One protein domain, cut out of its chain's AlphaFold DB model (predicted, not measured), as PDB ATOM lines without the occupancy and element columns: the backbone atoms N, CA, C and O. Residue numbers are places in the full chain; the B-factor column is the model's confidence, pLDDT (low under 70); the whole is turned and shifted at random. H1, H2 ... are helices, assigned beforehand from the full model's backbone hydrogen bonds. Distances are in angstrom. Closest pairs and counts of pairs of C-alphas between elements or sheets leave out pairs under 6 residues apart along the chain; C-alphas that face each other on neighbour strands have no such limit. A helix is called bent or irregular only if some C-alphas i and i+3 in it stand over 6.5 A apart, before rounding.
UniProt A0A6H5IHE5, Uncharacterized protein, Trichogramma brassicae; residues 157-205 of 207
ATOM      1  N   SER A 157      23.299   0.016   6.797       91.00
ATOM      2  CA  SER A 157      22.713   1.095   7.600       91.00
ATOM      3  C   SER A 157      23.298   2.480   7.298       91.00
ATOM      4  O   SER A 157      22.637   3.487   7.542       91.00
ATOM      5  N   PHE A 158      24.520   2.566   6.758       90.19
ATOM      6  CA  PHE A 158      25.151   3.840   6.397       90.19
ATOM      7  C   PHE A 158      24.717   4.377   5.031       90.19
ATOM      8  O   PHE A 158      25.021   5.543   4.737       90.19
ATOM      9  N   ARG A 159      23.988   3.587   4.224       91.69
ATOM     10  CA  ARG A 159      23.403   4.043   2.956       91.69
ATOM     11  C   ARG A 159      22.520   5.278   3.192       91.69
ATOM     12  O   ARG A 159      21.850   5.361   4.225       91.69
ATOM     13  N   PRO A 160      22.482   6.239   2.253       91.12
ATOM     14  CA  PRO A 160      21.751   7.493   2.440       91.12
ATOM     15  C   PRO A 160      20.258   7.264   2.722       91.12
ATOM     16  O   PRO A 160      19.719   7.840   3.660       91.12
ATOM     17  N   GLU A 161      19.619   6.348   1.993       91.25
ATOM     18  CA  GLU A 161      18.210   5.979   2.195       91.25
ATOM     19  C   GLU A 161      17.955   5.364   3.575       91.25
ATOM     20  O   GLU A 161      17.017   5.754   4.269       91.25
ATOM     21  N   ALA A 162      18.821   4.441   4.008       92.00
ATOM     22  CA  ALA A 162      18.719   3.803   5.318       92.00
ATOM     23  C   ALA A 162      18.883   4.827   6.451       92.00
ATOM     24  O   ALA A 162      18.145   4.785   7.435       92.00
ATOM     25  N   ARG A 163      19.782   5.802   6.280       92.00
ATOM     26  CA  ARG A 163      19.982   6.907   7.225       92.00
ATOM     27  C   ARG A 163      18.755   7.810   7.323       92.00
ATOM     28  O   ARG A 163      18.382   8.202   8.427       92.00
ATOM     29  N   ILE A 164      18.109   8.114   6.196       92.31
ATOM     30  CA  ILE A 164      16.860   8.891   6.160       92.31
ATOM     31  C   ILE A 164      15.724   8.103   6.826       92.31
ATOM     32  O   ILE A 164      15.003   8.653   7.656       92.31
ATOM     33  N   ALA A 165      15.591   6.808   6.530       91.38
ATOM     34  CA  ALA A 165      14.590   5.942   7.150       91.38
ATOM     35  C   ALA A 165      14.795   5.818   8.669       91.38
ATOM     36  O   ALA A 165      13.837   5.901   9.440       91.38
ATOM     37  N   GLN A 166      16.046   5.684   9.115       92.00
ATOM     38  CA  GLN A 166      16.393   5.666  10.531       92.00
ATOM     39  C   GLN A 166      16.068   7.005  11.198       92.00
ATOM     40  O   GLN A 166      15.405   7.006  12.232       92.00
ATOM     41  N   TYR A 167      16.468   8.130  10.600       91.19
ATOM     42  CA  TYR A 167      16.114   9.467  11.083       91.19
ATOM     43  C   TYR A 167      14.596   9.623  11.224       91.19
ATOM     44  O   TYR A 167      14.110  10.047  12.270       91.19
ATOM     45  N   ASN A 168      13.839   9.196  10.212       88.81
ATOM     46  CA  ASN A 168      12.387   9.233  10.237       88.81
ATOM     47  C   ASN A 168      11.821   8.450  11.427       88.81
ATOM     48  O   ASN A 168      11.054   9.001  12.214       88.81
ATOM     49  N   ARG A 169      12.286   7.218  11.634       90.31
ATOM     50  CA  ARG A 169      11.894   6.413  12.792       90.31
ATOM     51  C   ARG A 169      12.229   7.094  14.124       90.31
ATOM     52  O   ARG A 169      11.436   7.014  15.056       90.31
ATOM     53  N   MET A 170      13.384   7.752  14.237       90.00
ATOM     54  CA  MET A 170      13.772   8.467  15.461       90.00
ATOM     55  C   MET A 170      12.834   9.642  15.759       90.00
ATOM     56  O   MET A 170      12.473   9.853  16.915       90.00
ATOM     57  N   VAL A 171      12.418  10.372  14.721       85.75
ATOM     58  CA  VAL A 171      11.427  11.453  14.831       85.75
ATOM     59  C   VAL A 171      10.063  10.899  15.242       85.75
ATOM     60  O   VAL A 171       9.446  11.441  16.152       85.75
ATOM     61  N   ASP A 172       9.619   9.794  14.639       86.19
ATOM     62  CA  ASP A 172       8.325   9.173  14.962       86.19
ATOM     63  C   ASP A 172       8.267   8.674  16.415       86.19
ATOM     64  O   ASP A 172       7.227   8.741  17.068       86.19
ATOM     65  N   LEU A 173       9.404   8.222  16.946       89.94
ATOM     66  CA  LEU A 173       9.561   7.810  18.341       89.94
ATOM     67  C   LEU A 173       9.796   8.986  19.306       89.94
ATOM     68  O   LEU A 173       9.999   8.748  20.495       89.94
ATOM     69  N   ASN A 174       9.782  10.235  18.823       86.00
ATOM     70  CA  ASN A 174      10.105  11.438  19.596       86.00
ATOM     71  C   ASN A 174      11.418  11.305  20.387       86.00
ATOM     72  O   ASN A 174      11.505  11.692  21.554       86.00
ATOM     73  N   ILE A 175      12.451  10.736  19.760       87.19
ATOM     74  CA  ILE A 175      13.783  10.670  20.365       87.19
ATOM     75  C   ILE A 175      14.322  12.099  20.507       87.19
ATOM     76  O   ILE A 175      14.207  12.900  19.587       87.19
ATOM     77  N   ALA A 176      14.915  12.409  21.663       87.19
ATOM     78  CA  ALA A 176      15.424  13.742  21.998       87.19
ATOM     79  C   ALA A 176      14.375  14.869  21.809       87.19
ATOM     80  O   ALA A 176      14.589  15.802  21.045       87.19
ATOM     81  N   PRO A 177      13.245  14.851  22.538       82.88
ATOM     82  CA  PRO A 177      12.121  15.762  22.282       82.88
ATOM     83  C   PRO A 177      12.436  17.249  22.530       82.88
ATOM     84  O   PRO A 177      11.741  18.121  22.017       82.88
ATOM     85  N   PHE A 178      13.477  17.552  23.312       84.94
ATOM     86  CA  PHE A 178      13.916  18.916  23.635       84.94
ATOM     87  C   PHE A 178      15.136  19.378  22.817       84.94
ATOM     88  O   PHE A 178      15.486  20.556  22.856       84.94
ATOM     89  N   GLN A 179      15.792  18.479  22.074       84.25
ATOM     90  CA  GLN A 179      16.988  18.769  21.278       84.25
ATOM     91  C   GLN A 179      16.754  18.395  19.817       84.25
ATOM     92  O   GLN A 179      16.290  17.308  19.498       84.25
ATOM     93  N   LYS A 180      17.118  19.283  18.890       82.44
ATOM     94  CA  LYS A 180      16.948  18.995  17.465       82.44
ATOM     95  C   LYS A 180      17.912  17.890  17.027       82.44
ATOM     96  O   LYS A 180      19.126  18.078  17.071       82.44
ATOM     97  N   ILE A 181      17.368  16.771  16.549       85.81
ATOM     98  CA  ILE A 181      18.165  15.724  15.901       85.81
ATOM     99  C   ILE A 181      18.764  16.291  14.599       85.81
ATOM    100  O   ILE A 181      18.042  16.938  13.831       85.81
ATOM    101  N   PRO A 182      20.060  16.053  14.314       86.75
ATOM    102  CA  PRO A 182      20.662  16.418  13.036       86.75
ATOM    103  C   PRO A 182      19.912  15.780  11.862       86.75
ATOM    104  O   PRO A 182      19.762  14.560  11.792       86.75
ATOM    105  N   VAL A 183      19.445  16.615  10.933       87.94
ATOM    106  CA  VAL A 183      18.718  16.161   9.742       87.94
ATOM    107  C   VAL A 183      19.735  15.665   8.712       87.94
ATOM    108  O   VAL A 183      20.630  16.433   8.345       87.94
ATOM    109  N   PRO A 184      19.652  14.407   8.242       89.62
ATOM    110  CA  PRO A 184      20.566  13.928   7.218       89.62
ATOM    111  C   PRO A 184      20.309  14.655   5.882       89.62
ATOM    112  O   PRO A 184      19.160  14.986   5.576       89.62
ATOM    113  N   PRO A 185      21.351  14.889   5.064       87.31
ATOM    114  CA  PRO A 185      21.186  15.478   3.736       87.31
ATOM    115  C   PRO A 185      20.199  14.663   2.889       87.31
ATOM    116  O   PRO A 185      20.334  13.443   2.797       87.31
ATOM    117  N   GLY A 186      19.213  15.330   2.285       83.75
ATOM    118  CA  GLY A 186      18.180  14.691   1.457       83.75
ATOM    119  C   GLY A 186      16.928  14.213   2.204       83.75
ATOM    120  O   GLY A 186      16.019  13.698   1.562       83.75
ATOM    121  N   ALA A 187      16.832  14.387   3.529       85.19
ATOM    122  CA  ALA A 187      15.582  14.137   4.248       85.19
ATOM    123  C   ALA A 187      14.585  15.293   4.074       85.19
ATOM    124  O   ALA A 187      14.915  16.457   4.312       85.19
ATOM    125  N   GLU A 188      13.343  14.962   3.718       78.56
ATOM    126  CA  GLU A 188      12.255  15.935   3.644       78.56
ATOM    127  C   GLU A 188      11.862  16.436   5.047       78.56
ATOM    128  O   GLU A 188      11.736  15.634   5.983       78.56
ATOM    129  N   PRO A 189      11.629  17.751   5.232       71.88
ATOM    130  CA  PRO A 189      11.106  18.277   6.485       71.88
ATOM    131  C   PRO A 189       9.704  17.718   6.755       71.88
ATOM    132  O   PRO A 189       8.722  18.142   6.147       71.88
ATOM    133  N   ARG A 190       9.579  16.778   7.698       68.94
ATOM    134  CA  ARG A 190       8.262  16.313   8.146       68.94
ATOM    135  C   ARG A 190       7.645  17.318   9.108       68.94
ATOM    136  O   ARG A 190       8.164  17.583  10.189       68.94
ATOM    137  N   VAL A 191       6.506  17.860   8.698       66.19
ATOM    138  CA  VAL A 191       5.693  18.781   9.487       66.19
ATOM    139  C   VAL A 191       4.518  17.994  10.048       66.19
ATOM    140  O   VAL A 191       3.810  17.320   9.303       66.19
ATOM    141  N   HIS A 192       4.305  18.064  11.365       69.56
ATOM    142  CA  HIS A 192       3.140  17.446  11.996       69.56
ATOM    143  C   HIS A 192       1.855  17.930  11.289       69.56
ATOM    144  O   HIS A 192       1.763  19.123  11.000       69.56
ATOM    145  N   PRO A 193       0.842  17.079  11.031       71.88
ATOM    146  CA  PRO A 193      -0.334  17.444  10.230       71.88
ATOM    147  C   PRO A 193      -1.039  18.722  10.710       71.88
ATOM    148  O   PRO A 193      -1.431  19.555   9.900       71.88
ATOM    149  N   LYS A 194      -1.097  18.947  12.030       69.31
ATOM    150  CA  LYS A 194      -1.627  20.192  12.632       69.31
ATOM    151  C   LYS A 194      -0.860  21.462  12.229       69.31
ATOM    152  O   LYS A 194      -1.442  22.538  12.167       69.31
ATOM    153  N   ASN A 195       0.433  21.337  11.944       74.38
ATOM    154  CA  ASN A 195       1.322  22.444  11.595       74.38
ATOM    155  C   ASN A 195       1.495  22.577  10.072       74.38
ATOM    156  O   ASN A 195       2.041  23.575   9.608       74.38
ATOM    157  N   ALA A 196       1.031  21.599   9.286       76.44
ATOM    158  CA  ALA A 196       1.189  21.586   7.834       76.44
ATOM    159  C   ALA A 196       0.437  22.744   7.164       76.44
ATOM    160  O   ALA A 196       0.959  23.372   6.244       76.44
ATOM    161  N   GLU A 197      -0.761  23.078   7.651       79.94
ATOM    162  CA  GLU A 197      -1.514  24.235   7.152       79.94
ATOM    163  C   GLU A 197      -0.856  25.566   7.513       79.94
ATOM    164  O   GLU A 197      -0.792  26.475   6.686       79.94
ATOM    165  N   MET A 198      -0.333  25.673   8.737       77.56
ATOM    166  CA  MET A 198       0.402  26.852   9.185       77.56
ATOM    167  C   MET A 198       1.656  27.066   8.330       77.56
ATOM    168  O   MET A 198       1.895  28.176   7.868       77.56
ATOM    169  N   LEU A 199       2.413  26.005   8.045       75.19
ATOM    170  CA  LEU A 199       3.612  26.078   7.214       75.19
ATOM    171  C   LEU A 199       3.295  26.493   5.770       75.19
ATOM    172  O   LEU A 199       3.985  27.346   5.225       75.19
ATOM    173  N   LYS A 200       2.223  25.959   5.168       80.75
ATOM    174  CA  LYS A 200       1.757  26.388   3.835       80.75
ATOM    175  C   LYS A 200       1.395  27.875   3.806       80.75
ATOM    176  O   LYS A 200       1.754  28.567   2.859       80.75
ATOM    177  N   LYS A 201       0.723  28.379   4.848       82.94
ATOM    178  CA  LYS A 201       0.408  29.812   4.977       82.94
ATOM    179  C   LYS A 201       1.671  30.667   5.078       82.94
ATOM    180  O   LYS A 201       1.735  31.693   4.418       82.94
ATOM    181  N   LEU A 202       2.664  30.232   5.857       81.75
ATOM    182  CA  LEU A 202       3.932  30.950   6.007       81.75
ATOM    183  C   LEU A 202       4.758  30.951   4.715       81.75
ATOM    184  O   LEU A 202       5.283  31.991   4.343       81.75
ATOM    185  N   LEU A 203       4.837  29.821   4.006       79.44
ATOM    186  CA  LEU A 203       5.567  29.726   2.736       79.44
ATOM    187  C   LEU A 203       4.935  30.583   1.634       79.44
ATOM    188  O   LEU A 203       5.659  31.214   0.876       79.44
ATOM    189  N   ASN A 204       3.603  30.664   1.585       82.25
ATOM    190  CA  ASN A 204       2.887  31.507   0.622       82.25
ATOM    191  C   ASN A 204       2.961  33.016   0.939       82.25
ATOM    192  O   ASN A 204       2.511  33.823   0.133       82.25
ATOM    193  N   GLN A 205       3.464  33.400   2.117       76.88
ATOM    194  CA  GLN A 205       3.643  34.799   2.531       76.88
ATOM    195  C   GLN A 205       5.059  35.328   2.271       76.88
ATOM    196  O   GLN A 205       5.305  36.516   2.478       76.88
TER     197      GLN A 205
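Overview. This is residues 157 to 205 of the 207 residues of an uncharacterized protein of Trichogramma brassicae (UniProt A0A6H5IHE5). Two helices sit at opposite ends of an elongated model, joined by a long winding link that folds back past H1 before it runs out to H2. H2 sticks out, with residues 192 to 198 and 200 to 205 standing free. The printed part has 49 residues with two named helices, H1 then H2, and no named strand; the class is all helix, though under half of the residues are in named elements. It is loose, with a radius of gyration of the C-alphas of 12.7 A and spans of 38 by 22 by 16 A.

Along the chain. H1, residues 160 to 172, begins at C-alpha 160 (21.751, 7.493, 2.440) and is 18.4 A long. H2, residues 193 to 203, is 15.6 A long and ends at C-alpha 203 (5.567, 29.726, 2.736). H2 is irregular, but only just: C-alphas 194 and 197 are 6.8 A apart.

Arrangement. H1 and H2 are apart, with no C-alpha of the one within 8 A of the other. Every O i to N i+4 pair is within hydrogen-bond range in H1, and 5 of 7 are in H2.

Size, cuts and confidence. The C-alphas of Ser 157 and Gln 205, the two farthest apart, are 39.1 A apart. Residues 173 to 192 form a long link, and the printed part has no cut. Residues 190 to 192 and 194 have pLDDT under 70.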